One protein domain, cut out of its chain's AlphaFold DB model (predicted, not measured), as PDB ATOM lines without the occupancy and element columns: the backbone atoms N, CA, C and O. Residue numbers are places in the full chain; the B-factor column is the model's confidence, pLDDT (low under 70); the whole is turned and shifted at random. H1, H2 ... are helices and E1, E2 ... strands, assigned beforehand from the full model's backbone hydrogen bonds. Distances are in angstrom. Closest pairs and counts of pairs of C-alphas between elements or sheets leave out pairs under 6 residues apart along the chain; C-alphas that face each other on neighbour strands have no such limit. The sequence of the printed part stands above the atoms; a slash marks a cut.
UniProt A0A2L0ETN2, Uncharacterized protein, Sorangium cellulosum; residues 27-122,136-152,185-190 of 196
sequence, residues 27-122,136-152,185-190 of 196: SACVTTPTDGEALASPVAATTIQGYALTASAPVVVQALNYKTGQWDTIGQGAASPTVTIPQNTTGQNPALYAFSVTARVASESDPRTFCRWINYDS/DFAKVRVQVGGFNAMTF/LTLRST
ATOM      1  N   SER A  27      39.632  10.038  33.138       37.97
ATOM      2  CA  SER A  27      40.483  10.078  34.342       37.97
ATOM      3  C   SER A  27      40.605   8.780  35.134       37.97
ATOM      4  O   SER A  27      39.648   8.228  35.657       37.97
ATOM      5  N   ALA A  28      41.842   8.291  35.193       49.16
ATOM      6  CA  ALA A  28      42.316   7.240  36.087       49.16
ATOM      7  C   ALA A  28      41.639   5.843  35.989       49.16
ATOM      8  O   ALA A  28      42.000   4.932  36.720       49.16
ATOM      9  N   CYS A  29      40.690   5.619  35.080       67.31
ATOM     10  CA  CYS A  29      39.791   4.465  35.165       67.31
ATOM     11  C   CYS A  29      40.480   3.110  34.957       67.31
ATOM     12  O   CYS A  29      41.227   2.928  33.994       67.31
ATOM     13  N   VAL A  30      40.121   2.134  35.799       67.81
ATOM     14  CA  VAL A  30      40.235   0.709  35.464       67.81
ATOM     15  C   VAL A  30      39.226   0.411  34.354       67.81
ATOM     16  O   VAL A  30      38.041   0.694  34.492       67.81
ATOM     17  N   THR A  31      39.716  -0.105  33.235       71.69
ATOM     18  CA  THR A  31      38.933  -0.480  32.046       71.69
ATOM     19  C   THR A  31      38.590  -1.961  32.026       71.69
ATOM     20  O   THR A  31      37.561  -2.345  31.477       71.69
ATOM     21  N   THR A  32      39.441  -2.781  32.638       73.62
ATOM     22  CA  THR A  32      39.241  -4.214  32.833       73.62
ATOM     23  C   THR A  32      39.931  -4.622  34.134       73.62
ATOM     24  O   THR A  32      41.004  -4.086  34.437       73.62
ATOM     25  N   PRO A  33      39.367  -5.546  34.922       75.69
ATOM     26  CA  PRO A  33      38.004  -6.069  34.825       75.69
ATOM     27  C   PRO A  33      36.933  -5.014  35.155       75.69
ATOM     28  O   PRO A  33      37.214  -3.983  35.766       75.69
ATOM     29  N   THR A  34      35.702  -5.273  34.722       74.12
ATOM     30  CA  THR A  34      34.503  -4.468  34.999       74.12
ATOM     31  C   THR A  34      33.890  -4.806  36.361       74.12
ATOM     32  O   THR A  34      34.149  -5.867  36.932       74.12
ATOM     33  N   ASP A  35      33.107  -3.890  36.940       71.56
ATOM     34  CA  ASP A  35      32.462  -4.151  38.232       71.56
ATOM     35  C   ASP A  35      31.438  -5.283  38.114       71.56
ATOM     36  O   ASP A  35      30.606  -5.307  37.209       71.56
ATOM     37  N   GLY A  36      31.527  -6.245  39.027       70.50
ATOM     38  CA  GLY A  36      30.777  -7.493  38.985       70.50
ATOM     39  C   GLY A  36      31.349  -8.548  38.036       70.50
ATOM     40  O   GLY A  36      30.752  -9.624  37.948       70.50
ATOM     41  N   GLU A  37      32.466  -8.286  37.346       76.19
ATOM     42  CA  GLU A  37      33.057  -9.246  36.414       76.19
ATOM     43  C   GLU A  37      33.430 -10.544  37.123       76.19
ATOM     44  O   GLU A  37      34.006 -10.553  38.215       76.19
ATOM     45  N   ALA A  38      33.074 -11.651  36.480       75.69
ATOM     46  CA  ALA A  38      33.282 -12.974  37.020       75.69
ATOM     47  C   ALA A  38      34.633 -13.523  36.545       75.69
ATOM     48  O   ALA A  38      34.878 -13.693  35.351       75.69
ATOM     49  N   LEU A  39      35.513 -13.804  37.496       75.44
ATOM     50  CA  LEU A  39      36.801 -14.430  37.271       75.44
ATOM     51  C   LEU A  39      36.610 -15.932  37.105       75.44
ATOM     52  O   LEU A  39      35.990 -16.589  37.943       75.44
ATOM     53  N   ALA A  40      37.216 -16.479  36.050       72.12
ATOM     54  CA  ALA A  40      37.223 -17.916  35.797       72.12
ATOM     55  C   ALA A  40      37.873 -18.702  36.946       72.12
ATOM     56  O   ALA A  40      37.481 -19.828  37.226       72.12
ATOM     57  N   SER A  41      38.862 -18.109  37.618       74.00
ATOM     58  CA  SER A  41      39.462 -18.656  38.829       74.00
ATOM     59  C   SER A  41      39.977 -17.519  39.720       74.00
ATOM     60  O   SER A  41      40.651 -16.616  39.223       74.00
ATOM     61  N   PRO A  42      39.715 -17.562  41.035       65.31
ATOM     62  CA  PRO A  42      40.157 -16.541  41.995       65.31
ATOM     63  C   PRO A  42      41.672 -16.493  42.218       65.31
ATOM     64  O   PRO A  42      42.220 -15.462  42.609       65.31
ATOM     65  N   VAL A  43      42.342 -17.629  42.012       72.75
ATOM     66  CA  VAL A  43      43.788 -17.794  42.200       72.75
ATOM     67  C   VAL A  43      44.550 -17.537  40.907       72.75
ATOM     68  O   VAL A  43      45.761 -17.305  40.934       72.75
ATOM     69  N   ALA A  44      43.848 -17.546  39.770       77.88
ATOM     70  CA  ALA A  44      44.431 -17.177  38.499       77.88
ATOM     71  C   ALA A  44      44.813 -15.694  38.494       77.88
ATOM     72  O   ALA A  44      44.137 -14.822  39.044       77.88
ATOM     73  N   ALA A  45      45.934 -15.420  37.838       82.69
ATOM     74  CA  ALA A  45      46.362 -14.066  37.562       82.69
ATOM     75  C   ALA A  45      45.286 -13.340  36.738       82.69
ATOM     76  O   ALA A  45      44.905 -13.789  35.660       82.69
ATOM     77  N   THR A  46      44.821 -12.209  37.255       84.75
ATOM     78  CA  THR A  46      43.897 -11.298  36.588       84.75
ATOM     79  C   THR A  46      44.666 -10.057  36.166       84.75
ATOM     80  O   THR A  46      45.429  -9.488  36.949       84.75
ATOM     81  N   THR A  47      44.491  -9.632  34.920       89.88
ATOM     82  CA  THR A  47      45.094  -8.391  34.436       89.88
ATOM     83  C   THR A  47      44.137  -7.238  34.682       89.88
ATOM     84  O   THR A  47      42.998  -7.264  34.231       89.88
ATOM     85  N   ILE A  48      44.621  -6.227  35.391       86.75
ATOM     86  CA  ILE A  48      43.906  -4.996  35.692       86.75
ATOM     87  C   ILE A  48      44.513  -3.894  34.840       86.75
ATOM     88  O   ILE A  48      45.693  -3.561  34.979       86.75
ATOM     89  N   GLN A  49      43.714  -3.347  33.936       86.88
ATOM     90  CA  GLN A  49      44.151  -2.358  32.962       86.88
ATOM     91  C   GLN A  49      43.415  -1.056  33.163       86.88
ATOM     92  O   GLN A  49      42.257  -1.042  33.571       86.88
ATOM     93  N   GLY A  50      44.051   0.043  32.802       82.94
ATOM     94  CA  GLY A  50      43.424   1.345  32.887       82.94
ATOM     95  C   GLY A  50      44.322   2.454  32.392       82.94
ATOM     96  O   GLY A  50      45.290   2.214  31.672       82.94
ATOM     97  N   TYR A  51      44.000   3.674  32.798       82.12
ATOM     98  CA  TYR A  51      44.752   4.864  32.425       82.12
ATOM     99  C   TYR A  51      45.185   5.662  33.648       82.12
ATOM    100  O   TYR A  51      44.541   5.621  34.684       82.12
ATOM    101  N   ALA A  52      46.262   6.423  33.519       82.75
ATOM    102  CA  ALA A  52      46.767   7.373  34.497       82.75
ATOM    103  C   ALA A  52      46.868   8.767  33.872       82.75
ATOM    104  O   ALA A  52      47.001   8.899  32.656       82.75
ATOM    105  N   LEU A  53      46.854   9.806  34.709       80.06
ATOM    106  CA  LEU A  53      47.039  11.203  34.285       80.06
ATOM    107  C   LEU A  53      48.514  11.623  34.229       80.06
ATOM    108  O   LEU A  53      48.842  12.698  33.734       80.06
ATOM    109  N   THR A  54      49.410  10.794  34.761       85.44
ATOM    110  CA  THR A  54      50.836  11.095  34.872       85.44
ATOM    111  C   THR A  54      51.648   9.935  34.314       85.44
ATOM    112  O   THR A  54      51.388   8.772  34.631       85.44
ATOM    113  N   ALA A  55      52.640  10.265  33.485       90.00
ATOM    114  CA  ALA A  55      53.609   9.311  32.965       90.00
ATOM    115  C   ALA A  55      54.318   8.592  34.117       90.00
ATOM    116  O   ALA A  55      54.696   9.230  35.101       90.00
ATOM    117  N   SER A  56      54.520   7.279  33.993       93.56
ATOM    118  CA  SER A  56      55.235   6.482  35.002       93.56
ATOM    119  C   SER A  56      54.632   6.541  36.415       93.56
ATOM    120  O   SER A  56      55.324   6.230  37.386       93.56
ATOM    121  N   ALA A  57      53.358   6.931  36.559       89.75
ATOM    122  CA  ALA A  57      52.690   6.938  37.855       89.75
ATOM    123  C   ALA A  57      52.707   5.525  38.463       89.75
ATOM    124  O   ALA A  57      52.347   4.575  37.761       89.75
ATOM    125  N   PRO A  58      53.091   5.356  39.742       92.44
ATOM    126  CA  PRO A  58      53.038   4.053  40.390       92.44
ATOM    127  C   PRO A  58      51.589   3.575  40.463       92.44
ATOM    128  O   PRO A  58      50.698   4.353  40.808       92.44
ATOM    129  N   VAL A  59      51.368   2.299  40.151       90.19
ATOM    130  CA  VAL A  59      50.057   1.648  40.205       90.19
ATOM    131  C   VAL A  59      50.098   0.544  41.245       90.19
ATOM    132  O   VAL A  59      50.932  -0.357  41.167       90.19
ATOM    133  N   VAL A  60      49.193   0.602  42.215       90.62
ATOM    134  CA  VAL A  60      49.048  -0.403  43.271       90.62
ATOM    135  C   VAL A  60      47.628  -0.940  43.230       90.62
ATOM    136  O   VAL A  60      46.665  -0.189  43.347       90.62
ATOM    137  N   VAL A  61      47.503  -2.251  43.080       88.00
ATOM    138  CA  VAL A  61      46.237  -2.969  43.178       88.00
ATOM    139  C   VAL A  61      46.157  -3.583  44.563       88.00
ATOM    140  O   VAL A  61      47.080  -4.278  44.995       88.00
ATOM    141  N   GLN A  62      45.044  -3.357  45.248       87.06
ATOM    142  CA  GLN A  62      44.805  -3.870  46.587       87.06
ATOM    143  C   GLN A  62      43.480  -4.617  46.666       87.06
ATOM    144  O   GLN A  62      42.535  -4.265  45.970       87.06
ATOM    145  N   ALA A  63      43.387  -5.602  47.549       82.44
ATOM    146  CA  ALA A  63      42.137  -6.257  47.903       82.44
ATOM    147  C   ALA A  63      41.840  -6.068  49.392       82.44
ATOM    148  O   ALA A  63      42.729  -6.201  50.235       82.44
ATOM    149  N   LEU A  64      40.580  -5.795  49.731       76.88
ATOM    150  CA  LEU A  64      40.142  -5.571  51.108       76.88
ATOM    151  C   LEU A  64      40.134  -6.881  51.888       76.88
ATOM    152  O   LEU A  64      39.398  -7.804  51.551       76.88
ATOM    153  N   ASN A  65      40.963  -6.988  52.909       75.00
ATOM    154  CA  ASN A  65      40.984  -8.101  53.834       75.00
ATOM    155  C   ASN A  65      39.990  -7.831  54.956       75.00
ATOM    156  O   ASN A  65      40.272  -7.093  55.894       75.00
ATOM    157  N   TYR A  66      38.814  -8.438  54.874       67.50
ATOM    158  CA  TYR A  66      37.756  -8.197  55.853       67.50
ATOM    159  C   TYR A  66      38.045  -8.791  57.233       67.50
ATOM    160  O   TYR A  66      37.443  -8.350  58.207       67.50
ATOM    161  N   LYS A  67      39.000  -9.726  57.354       63.97
ATOM    162  CA  LYS A  67      39.441 -10.233  58.661       63.97
ATOM    163  C   LYS A  67      40.157  -9.149  59.464       63.97
ATOM    164  O   LYS A  67      40.016  -9.084  60.679       63.97
ATOM    165  N   THR A  68      40.954  -8.321  58.792       71.31
ATOM    166  CA  THR A  68      41.754  -7.263  59.426       71.31
ATOM    167  C   THR A  68      41.172  -5.864  59.207       71.31
ATOM    168  O   THR A  68      41.619  -4.908  59.837       71.31
ATOM    169  N   GLY A  69      40.208  -5.730  58.292       71.25
ATOM    170  CA  GLY A  69      39.722  -4.451  57.773       71.25
ATOM    171  C   GLY A  69      40.753  -3.699  56.922       71.25
ATOM    172  O   GLY A  69      40.518  -2.546  56.575       71.25
ATOM    173  N   GLN A  70      41.901  -4.312  56.611       80.38
ATOM    174  CA  GLN A  70      43.011  -3.657  55.914       80.38
ATOM    175  C   GLN A  70      42.996  -3.942  54.416       80.38
ATOM    176  O   GLN A  70      42.449  -4.938  53.953       80.38
ATOM    177  N   TRP A  71      43.642  -3.075  53.645       82.81
ATOM    178  CA  TRP A  71      43.837  -3.272  52.212       82.81
ATOM    179  C   TRP A  71      45.187  -3.931  51.945       82.81
ATOM    180  O   TRP A  71      46.231  -3.312  52.148       82.81
ATOM    181  N   ASP A  72      45.156  -5.165  51.448       84.69
ATOM    182  CA  ASP A  72      46.358  -5.925  51.112       84.69
ATOM    183  C   ASP A  72      46.756  -5.660  49.662       84.69
ATOM    184  O   ASP A  72      45.924  -5.742  48.760       84.69
ATOM    185  N   THR A  73      48.032  -5.381  49.414       89.62
ATOM    186  CA  THR A  73      48.555  -5.235  48.050       89.62
ATOM    187  C   THR A  73      48.611  -6.590  47.349       89.62
ATOM    188  O   THR A  73      49.286  -7.504  47.814       89.62
ATOM    189  N   ILE A  74      47.942  -6.695  46.200       87.38
ATOM    190  CA  ILE A  74      47.845  -7.918  45.384       87.38
ATOM    191  C   ILE A  74      48.476  -7.782  43.991       87.38
ATOM    192  O   ILE A  74      48.578  -8.762  43.253       87.38
ATOM    193  N   GLY A  75      48.897  -6.572  43.619       90.56
ATOM    194  CA  GLY A  75      49.599  -6.291  42.372       90.56
ATOM    195  C   GLY A  75      50.231  -4.904  42.394       90.56
ATOM    196  O   GLY A  75      49.720  -3.989  43.042       90.56
ATOM    197  N   GLN A  76      51.352  -4.741  41.697       94.56
ATOM    198  CA  GLN A  76      52.041  -3.459  41.558       94.56
ATOM    199  C   GLN A  76      52.620  -3.304  40.153       94.56
ATOM    200  O   GLN A  76      52.997  -4.280  39.507       94.56
ATOM    201  N   GLY A  77      52.705  -2.062  39.696       94.75
ATOM    202  CA  GLY A  77      53.315  -1.698  38.428       94.75
ATOM    203  C   GLY A  77      53.418  -0.188  38.285       94.75
ATOM    204  O   GLY A  77      53.437   0.548  39.272       94.75
ATOM    205  N   ALA A  78      53.471   0.280  37.045       94.06
ATOM    206  CA  ALA A  78      53.461   1.699  36.730       94.06
ATOM    207  C   ALA A  78      52.687   1.951  35.435       94.06
ATOM    208  O   ALA A  78      52.572   1.069  34.580       94.06
ATOM    209  N   ALA A  79      52.170   3.166  35.292       91.38
ATOM    210  CA  ALA A  79      51.661   3.646  34.021       91.38
ATOM    211  C   ALA A  79      52.794   3.778  32.997       91.38
ATOM    212  O   ALA A  79      53.959   3.978  33.340       91.38
ATOM    213  N   SER A  80      52.439   3.693  31.722       92.94
ATOM    214  CA  SER A  80      53.357   3.890  30.611       92.94
ATOM    215  C   SER A  80      54.043   5.262  30.709       92.94
ATOM    216  O   SER A  80      53.394   6.251  31.060       92.94
ATOM    217  N   PRO A  81      55.337   5.376  30.361       92.50
ATOM    218  CA  PRO A  81      55.978   6.677  30.185       92.50
ATOM    219  C   PRO A  81      55.477   7.398  28.921       92.50
ATOM    220  O   PRO A  81      55.661   8.605  28.772       92.50
ATOM    221  N   THR A  82      54.844   6.665  28.003       91.94
ATOM    222  CA  THR A  82      54.388   7.167  26.708       91.94
ATOM    223  C   THR A  82      52.898   7.471  26.749       91.94
ATOM    224  O   THR A  82      52.093   6.647  27.198       91.94
ATOM    225  N   VAL A  83      52.523   8.639  26.224       86.56
ATOM    226  CA  VAL A  83      51.120   9.035  26.057       86.56
ATOM    227  C   VAL A  83      50.398   7.992  25.210       86.56
ATOM    228  O   VAL A  83      50.812   7.690  24.094       86.56
ATOM    229  N   THR A  84      49.316   7.441  25.751       83.69
ATOM    230  CA  THR A  84      48.452   6.484  25.051       83.69
ATOM    231  C   THR A  84      47.277   7.190  24.389       83.69
ATOM    232  O   THR A  84      46.959   6.904  23.239       83.69
ATOM    233  N   ILE A  85      46.660   8.143  25.094       81.25
ATOM    234  CA  ILE A  85      45.602   8.997  24.544       81.25
ATOM    235  C   ILE A  85      46.075  10.447  24.662       81.25
ATOM    236  O   ILE A  85      46.319  10.910  25.780       81.25
ATOM    237  N   PRO A  86      46.258  11.169  23.543       79.56
ATOM    238  CA  PRO A  86      46.715  12.550  23.578       79.56
ATOM    239  C   PRO A  86      45.642  13.485  24.138       79.56
ATOM    240  O   PRO A  86      44.443  13.225  24.023       79.56
ATOM    241  N   GLN A  87      46.087  14.610  24.700       80.06
ATOM    242  CA  GLN A  87      45.199  15.703  25.084       80.06
ATOM    243  C   GLN A  87      44.398  16.185  23.868       80.06
ATOM    244  O   GLN A  87      44.928  16.296  22.759       80.06
ATOM    245  N   ASN A  88      43.111  16.475  24.072       71.62
ATOM    246  CA  ASN A  88      42.273  16.985  22.991       71.62
ATOM    247  C   ASN A  88      42.668  18.423  22.603       71.62
ATOM    248  O   ASN A  88      43.252  19.172  23.385       71.62
ATOM    249  N   THR A  89      42.313  18.838  21.387       65.12
ATOM    250  CA  THR A  89      42.692  20.153  20.831       65.12
ATOM    251  C   THR A  89      42.090  21.342  21.581       65.12
ATOM    252  O   THR A  89      42.614  22.447  21.503       65.12
ATOM    253  N   THR A  90      41.009  21.123  22.330       65.25
ATOM    254  CA  THR A  90      40.376  22.129  23.195       65.25
ATOM    255  C   THR A  90      41.059  22.278  24.558       65.25
ATOM    256  O   THR A  90      40.648  23.117  25.350       65.25
ATOM    257  N   GLY A  91      42.054  21.440  24.869       63.28
ATOM    258  CA  GLY A  91      42.763  21.429  26.151       63.28
ATOM    259  C   GLY A  91      41.957  20.880  27.336       63.28
ATOM    260  O   GLY A  91      42.500  20.751  28.428       63.28
ATOM    261  N   GLN A  92      40.688  20.526  27.129       62.06
ATOM    262  CA  GLN A  92      39.735  20.127  28.169       62.06
ATOM    263  C   GLN A  92      39.974  18.719  28.724       62.06
ATOM    264  O   GLN A  92      39.616  18.469  29.870       62.06
ATOM    265  N   ASN A  93      40.584  17.820  27.945       66.62
ATOM    266  CA  ASN A  93      40.902  16.461  28.388       66.62
ATOM    267  C   ASN A  93      42.425  16.286  28.463       66.62
ATOM    268  O   ASN A  93      43.055  16.379  27.409       66.62
ATOM    269  N   PRO A  94      43.033  16.039  29.639       74.81
ATOM    270  CA  PRO A  94      44.463  15.760  29.750       74.81
ATOM    271  C   PRO A  94      44.886  14.515  28.962       74.81
ATOM    272  O   PRO A  94      44.071  13.653  28.629       74.81
ATOM    273  N   ALA A  95      46.188  14.422  28.689       82.12
ATOM    274  CA  ALA A  95      46.788  13.215  28.141       82.12
ATOM    275  C   ALA A  95      46.679  12.049  29.138       82.12
ATOM    276  O   ALA A  95      46.768  12.248  30.351       82.12
ATOM    277  N   LEU A  96      46.516  10.831  28.617       82.62
ATOM    278  CA  LEU A  96      46.360   9.615  29.409       82.62
ATOM    279  C   LEU A  96      47.452   8.599  29.089       82.62
ATOM    280  O   LEU A  96      47.837   8.412  27.931       82.62
ATOM    281  N   TYR A  97      47.897   7.895  30.122       86.75
ATOM    282  CA  TYR A  97      48.981   6.920  30.086       86.75
ATOM    283  C   TYR A  97      48.441   5.560  30.513       86.75
ATOM    284  O   TYR A  97      47.988   5.417  31.645       86.75
ATOM    285  N   ALA A  98      48.441   4.565  29.628       89.06
ATOM    286  CA  ALA A  98      47.900   3.252  29.966       89.06
ATOM    287  C   ALA A  98      48.726   2.553  31.051       89.06
ATOM    288  O   ALA A  98      49.950   2.678  31.084       89.06
ATOM    289  N   PHE A  99      48.071   1.765  31.894       90.00
ATOM    290  CA  PHE A  99      48.709   0.798  32.776       90.00
ATOM    291  C   PHE A  99      48.097  -0.586  32.571       90.00
ATOM    292  O   PHE A  99      46.943  -0.725  32.168       90.00
ATOM    293  N   SER A 100      48.880  -1.614  32.883       93.25
ATOM    294  CA  SER A 100      48.439  -3.004  32.922       93.25
ATOM    295  C   SER A 100      49.180  -3.695  34.057       93.25
ATOM    296  O   SER A 100      50.397  -3.849  33.997       93.25
ATOM    297  N   VAL A 101      48.454  -4.081  35.101       91.56
ATOM    298  CA  VAL A 101      49.002  -4.729  36.291       91.56
ATOM    299  C   VAL A 101      48.396  -6.110  36.421       91.56
ATOM    300  O   VAL A 101      47.180  -6.267  36.456       91.56
ATOM    301  N   THR A 102      49.244  -7.121  36.526       91.62
ATOM    302  CA  THR A 102      48.797  -8.470  36.855       91.62
ATOM    303  C   THR A 102      48.661  -8.593  38.368       91.62
ATOM    304  O   THR A 102      49.606  -8.299  39.100       91.62
ATOM    305  N   ALA A 103      47.498  -9.034  38.834       87.50
ATOM    306  CA  ALA A 103      47.197  -9.232  40.243       87.50
ATOM    307  C   ALA A 103      46.560 -10.604  40.476       87.50
ATOM    308  O   ALA A 103      45.881 -11.145  39.603       87.50
ATOM    309  N   ARG A 104      46.765 -11.173  41.662       84.56
ATOM    310  CA  ARG A 104      46.077 -12.396  42.095       84.56
ATOM    311  C   ARG A 104      45.176 -12.043  43.258       84.56
ATOM    312  O   ARG A 104      45.652 -11.604  44.299       84.56
ATOM    313  N   VAL A 105      43.873 -12.182  43.050       77.31
ATOM    314  CA  VAL A 105      42.871 -11.753  44.031       77.31
ATOM    315  C   VAL A 105      42.863 -12.688  45.242       77.31
ATOM    316  O   VAL A 105      42.640 -12.236  46.365       77.31
ATOM    317  N   ALA A 106      43.185 -13.964  45.022       75.25
ATOM    318  CA  ALA A 106      43.410 -14.950  46.065       75.25
ATOM    319  C   ALA A 106      44.792 -15.605  45.961       75.25
ATOM    320  O   ALA A 106      45.381 -15.717  44.883       75.25
ATOM    321  N   SER A 107      45.295 -16.059  47.106       71.56
ATOM    322  CA  SER A 107      46.514 -16.858  47.202       71.56
ATOM    323  C   SER A 107      46.294 -18.266  46.653       71.56
ATOM    324  O   SER A 107      45.310 -18.915  46.995       71.56
ATOM    325  N   GLU A 108      47.260 -18.785  45.892       69.12
ATOM    326  CA  GLU A 108      47.265 -20.192  45.464       69.12
ATOM    327  C   GLU A 108      47.347 -21.159  46.657       69.12
ATOM    328  O   GLU A 108      46.751 -22.232  46.619       69.12
ATOM    329  N   SER A 109      48.049 -20.780  47.731       67.69
ATOM    330  CA  SER A 109      48.198 -21.610  48.936       67.69
ATOM    331  C   SER A 109      47.002 -21.548  49.886       67.69
ATOM    332  O   SER A 109      46.878 -22.401  50.761       67.69
ATOM    333  N   ASP A 110      46.139 -20.541  49.732       67.25
ATOM    334  CA  ASP A 110      44.911 -20.388  50.514       67.25
ATOM    335  C   ASP A 110      43.835 -19.671  49.677       67.25
ATOM    336  O   ASP A 110      43.636 -18.455  49.816       67.25
ATOM    337  N   PRO A 111      43.134 -20.397  48.783       65.31
ATOM    338  CA  PRO A 111      42.131 -19.817  47.884       65.31
ATOM    339  C   PRO A 111      40.954 -19.157  48.611       65.31
ATOM    340  O   PRO A 111      40.315 -18.260  48.063       65.31
ATOM    341  N   ARG A 112      40.714 -19.524  49.879       62.00
ATOM    342  CA  ARG A 112      39.704 -18.911  50.761       62.00
ATOM    343  C   ARG A 112      39.959 -17.430  51.017       62.00
ATOM    344  O   ARG A 112      39.038 -16.708  51.379       62.00
ATOM    345  N   THR A 113      41.175 -16.945  50.759       64.38
ATOM    346  CA  THR A 113      41.452 -15.505  50.714       64.38
ATOM    347  C   THR A 113      40.595 -14.764  49.684       64.38
ATOM    348  O   THR A 113      40.540 -13.546  49.766       64.38
ATOM    349  N   PHE A 114      39.899 -15.434  48.761       64.25
ATOM    350  CA  PHE A 114      38.894 -14.805  47.902       64.25
ATOM    351  C   PHE A 114      37.581 -14.468  48.626       64.25
ATOM    352  O   PHE A 114      36.963 -13.446  48.332       64.25
ATOM    353  N   CYS A 115      37.160 -15.321  49.566       55.78
ATOM    354  CA  CYS A 115      35.880 -15.249  50.266       55.78
ATOM    355  C   CYS A 115      35.922 -14.117  51.292       55.78
ATOM    356  O   CYS A 115      36.345 -14.285  52.435       55.78
ATOM    357  N   ARG A 116      35.546 -12.921  50.851       54.56
ATOM    358  CA  ARG A 116      35.754 -11.680  51.599       54.56
ATOM    359  C   ARG A 116      34.442 -11.003  52.008       54.56
ATOM    360  O   ARG A 116      34.494  -9.889  52.489       54.56
ATOM    361  N   TRP A 117      33.266 -11.615  51.841       45.41
ATOM    362  CA  TRP A 117      32.012 -10.842  51.874       45.41
ATOM    363  C   TRP A 117      30.980 -11.111  52.951       45.41
ATOM    364  O   TRP A 117      29.984 -10.394  52.998       45.41
ATOM    365  N   ILE A 118      31.196 -12.048  53.855       43.25
ATOM    366  CA  ILE A 118      30.300 -12.142  55.001       43.25
ATOM    367  C   ILE A 118      31.050 -11.518  56.162       43.25
ATOM    368  O   ILE A 118      32.224 -11.824  56.380       43.25
ATOM    369  N   ASN A 119      30.388 -10.582  56.853       37.44
ATOM    370  CA  ASN A 119      30.769 -10.172  58.200       37.44
ATOM    371  C   ASN A 119      31.375 -11.379  58.911       37.44
ATOM    372  O   ASN A 119      30.837 -12.478  58.797       37.44
ATOM    373  N   TYR A 120      32.471 -11.179  59.634       39.53
ATOM    374  CA  TYR A 120      33.130 -12.214  60.429       39.53
ATOM    375  C   TYR A 120      32.244 -12.690  61.608       39.53
ATOM    376  O   TYR A 120      32.709 -12.893  62.719       39.53
ATOM    377  N   ASP A 121      30.938 -12.828  61.413       38.25
ATOM    378  CA  ASP A 121      30.131 -13.828  62.075       38.25
ATOM    379  C   ASP A 121      30.452 -15.162  61.391       38.25
ATOM    380  O   ASP A 121      29.894 -15.450  60.337       38.25
ATOM    381  N   SER A 122      31.434 -15.875  61.956       43.31
ATOM    382  CA  SER A 122      31.603 -17.342  62.083       43.31
ATOM    383  C   SER A 122      31.277 -18.318  60.927       43.31
ATOM    384  O   SER A 122      31.583 -19.501  61.021       43.31
ATOM    385  N   ASP A 136      31.320 -15.516  46.839       58.59
ATOM    386  CA  ASP A 136      31.845 -15.479  45.476       58.59
ATOM    387  C   ASP A 136      32.364 -14.119  45.065       58.59
ATOM    388  O   ASP A 136      32.270 -13.787  43.891       58.59
ATOM    389  N   PHE A 137      32.880 -13.303  45.987       65.88
ATOM    390  CA  PHE A 137      33.315 -11.968  45.618       65.88
ATOM    391  C   PHE A 137      34.381 -11.310  46.478       65.88
ATOM    392  O   PHE A 137      34.414 -11.416  47.704       65.88
ATOM    393  N   ALA A 138      35.221 -10.543  45.788       74.19
ATOM    394  CA  ALA A 138      36.328  -9.792  46.334       74.19
ATOM    395  C   ALA A 138      36.168  -8.302  46.039       74.19
ATOM    396  O   ALA A 138      35.790  -7.893  44.943       74.19
ATOM    397  N   LYS A 139      36.508  -7.489  47.037       79.06
ATOM    398  CA  LYS A 139      36.581  -6.036  46.930       79.06
ATOM    399  C   LYS A 139      38.012  -5.628  46.597       79.06
ATOM    400  O   LYS A 139      38.908  -5.839  47.410       79.06
ATOM    401  N   VAL A 140      38.220  -5.063  45.414       81.31
ATOM    402  CA  VAL A 140      39.525  -4.661  44.875       81.31
ATOM    403  C   VAL A 140      39.550  -3.156  44.659       81.31
ATOM    404  O   VAL A 140      38.571  -2.600  44.186       81.31
ATOM    405  N   ARG A 141      40.657  -2.480  44.971       82.19
ATOM    406  CA  ARG A 141      40.886  -1.079  44.604       82.19
ATOM    407  C   ARG A 141      42.206  -0.869  43.892       82.19
ATOM    408  O   ARG A 141      43.138  -1.653  44.057       82.19
ATOM    409  N   VAL A 142      42.278   0.205  43.112       83.06
ATOM    410  CA  VAL A 142      43.475   0.581  42.359       83.06
ATOM    411  C   VAL A 142      43.872   2.003  42.713       83.06
ATOM    412  O   VAL A 142      43.066   2.927  42.597       83.06
ATOM    413  N   GLN A 143      45.125   2.159  43.126       84.94
ATOM    414  CA  GLN A 143      45.764   3.435  43.401       84.94
ATOM    415  C   GLN A 143      46.750   3.769  42.286       84.94
ATOM    416  O   GLN A 143      47.583   2.938  41.937       84.94
ATOM    417  N   VAL A 144      46.680   4.984  41.751       81.62
ATOM    418  CA  VAL A 144      47.534   5.485  40.672       81.62
ATOM    419  C   VAL A 144      48.125   6.819  41.108       81.62
ATOM    420  O   VAL A 144      47.404   7.803  41.228       81.62
ATOM    421  N   GLY A 145      49.430   6.870  41.383       77.75
ATOM    422  CA  GLY A 145      50.099   8.108  41.812       77.75
ATOM    423  C   GLY A 145      49.507   8.744  43.081       77.75
ATOM    424  O   GLY A 145      49.608   9.953  43.251       77.75
ATOM    425  N   GLY A 146      48.870   7.945  43.946       68.44
ATOM    426  CA  GLY A 146      48.171   8.417  45.149       68.44
ATOM    427  C   GLY A 146      46.678   8.718  44.962       68.44
ATOM    428  O   GLY A 146      46.007   9.019  45.943       68.44
ATOM    429  N   PHE A 147      46.146   8.594  43.744       68.56
ATOM    430  CA  PHE A 147      44.717   8.733  43.445       68.56
ATOM    431  C   PHE A 147      44.024   7.369  43.432       68.56
ATOM    432  O   PHE A 147      44.596   6.407  42.921       68.56
ATOM    433  N   ASN A 148      42.792   7.264  43.938       64.75
ATOM    434  CA  ASN A 148      41.990   6.046  43.766       64.75
ATOM    435  C   ASN A 148      41.261   6.142  42.428       64.75
ATOM    436  O   ASN A 148      40.474   7.048  42.186       64.75
ATOM    437  N   ALA A 149      41.617   5.234  41.532       55.38
ATOM    438  CA  ALA A 149      41.532   5.446  40.093       55.38
ATOM    439  C   ALA A 149      40.167   5.040  39.498       55.38
ATOM    440  O   ALA A 149      39.792   5.408  38.390       55.38
ATOM    441  N   MET A 150      39.397   4.251  40.236       57.88
ATOM    442  CA  MET A 150      38.106   3.758  39.768       57.88
ATOM    443  C   MET A 150      37.073   4.879  39.973       57.88
ATOM    444  O   MET A 150      37.262   5.688  40.864       57.88
ATOM    445  N   THR A 151      35.961   4.953  39.235       49.66
ATOM    446  CA  THR A 151      34.811   5.812  39.627       49.66
ATOM    447  C   THR A 151      33.462   5.226  39.194       49.66
ATOM    448  O   THR A 151      32.645   5.914  38.600       49.66
ATOM    449  N   PHE A 152      33.175   3.952  39.488       49.53
ATOM    450  CA  PHE A 152      31.888   3.351  39.096       49.53
ATOM    451  C   PHE A 152      31.267   2.485  40.202       49.53
ATOM    452  O   PHE A 152      31.144   1.277  40.068       49.53
ATOM    453  N   LEU A 185      36.110  -2.131  43.106       73.25
ATOM    454  CA  LEU A 185      35.681  -3.122  42.137       73.25
ATOM    455  C   LEU A 185      35.248  -4.378  42.884       73.25
ATOM    456  O   LEU A 185      35.992  -4.904  43.715       73.25
ATOM    457  N   THR A 186      34.058  -4.863  42.583       75.75
ATOM    458  CA  THR A 186      33.563  -6.139  43.068       75.75
ATOM    459  C   THR A 186      33.839  -7.197  42.014       75.75
ATOM    460  O   THR A 186      33.171  -7.244  40.991       75.75
ATOM    461  N   LEU A 187      34.810  -8.068  42.258       76.88
ATOM    462  CA  LEU A 187      35.092  -9.201  41.378       76.88
ATOM    463  C   LEU A 187      34.381 -10.428  41.879       76.88
ATOM    464  O   LEU A 187      34.426 -10.685  43.076       76.88
ATOM    465  N   ARG A 188      33.750 -11.175  40.975       74.69
ATOM    466  CA  ARG A 188      33.047 -12.408  41.310       74.69
ATOM    467  C   ARG A 188      33.877 -13.636  40.963       74.69
ATOM    468  O   ARG A 188      34.738 -13.549  40.100       74.69
ATOM    469  N   SER A 189      33.639 -14.776  41.598       67.38
ATOM    470  CA  SER A 189      34.159 -16.066  41.125       67.38
ATOM    471  C   SER A 189      33.050 -16.842  40.437       67.38
ATOM    472  O   SER A 189      31.929 -16.872  40.930       67.38
ATOM    473  N   THR A 190      33.356 -17.473  39.302       65.75
ATOM    474  CA  THR A 190      32.461 -18.469  38.685       65.75
ATOM    475  C   THR A 190      32.737 -19.893  39.149       65.75
ATOM    476  O   THR A 190      31.954 -20.790  38.855       65.75
TER     477      THR A 190
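AT A GLANCE: This is residues 27 to 122, 136 to 152 and 185 to 190 of the 196 residues of an uncharacterized protein of Sorangium cellulosum (UniProt A0A2L0ETN2). Two sheets lie face to face as a sandwich, four strands E4, E3, E6 and E7 over three strands E1, E2 and E5, with the strands of one at 39 degrees to those of the other. The sheets come close along one side, at E4 and E5; on the other side E1 and E7 are apart, and residues 38 to 39 of the link after E1 pair with E7. The loop of residues 79 to 96 reaches out at one end, and the stretch after the short helix H1 reaches out at the other. The printed part has 119 residues, with seven named strands and one named helix in the order E1 E2 E3 E4 E5 H1 E6 E7; both sheets are antiparallel, and the class is mostly strand, though under half of the residues are in named elements. The whole is compact, with a radius of gyration of the C-alphas of 15.4 A and spans of 56 by 23 by 22 A.

IN THESE COORDINATES: Find C-alpha 30 at (40.235, 0.709, 35.464), where E1, residues 30 to 32, begins. Next come E2, residues 45 to 52, 21.7 A long, and E3, residues 58 to 65, 21.8 A. E4, residues 70 to 78, is 22.5 A long and bends by 62 degrees at residue 74. E5, residues 97 to 104, covers 22.9 A, and H1 holds residues 111 to 114. E6, residues 137 to 144, covers 23.0 A; E7, residues 185 to 189, ends at C-alpha 189 (34.159, -16.066, 41.125).

HOW THE PARTS SIT: Start in the strongly twisted sheet of E4, E3, E6 and E7. E3 and E4 form a hairpin, with N 61 and O 75 at 2.8 A. E3 and E6 are antiparallel, with N 62 and O 141 at 2.8 A. E6 pairs with E7 over residues 137 to 140, with N 138 and O 187 at 2.8 A, and with E3 over 140 to 144. In the other sheet E2 is the inner strand: look for N 48 and O 101 at 2.8 A towards E5, and N 31 and O 49 at 2.7 A in the hairpin of E1 and E2. Between the sheets, the closest C-alphas of E4 and E5 are Gly 75 and Ala 103, 4.4 A apart. H1 only grazes the larger sheet with residues 113 to 114; it is too short for an O i to N i+4 pair.

THE WHOLE: The C-alphas of Thr 89 and Ser 122 are the two farthest apart, at 56.8 A. The links E1 to E2 and E4 to E5 are long. Residues 123 to 135 and 153 to 184 are not printed, with C-alpha gaps of 16.7 A and 8.1 A. The mean pLDDT of the printed part is 74.9; 38 residues are under 70, among them 108 to 122.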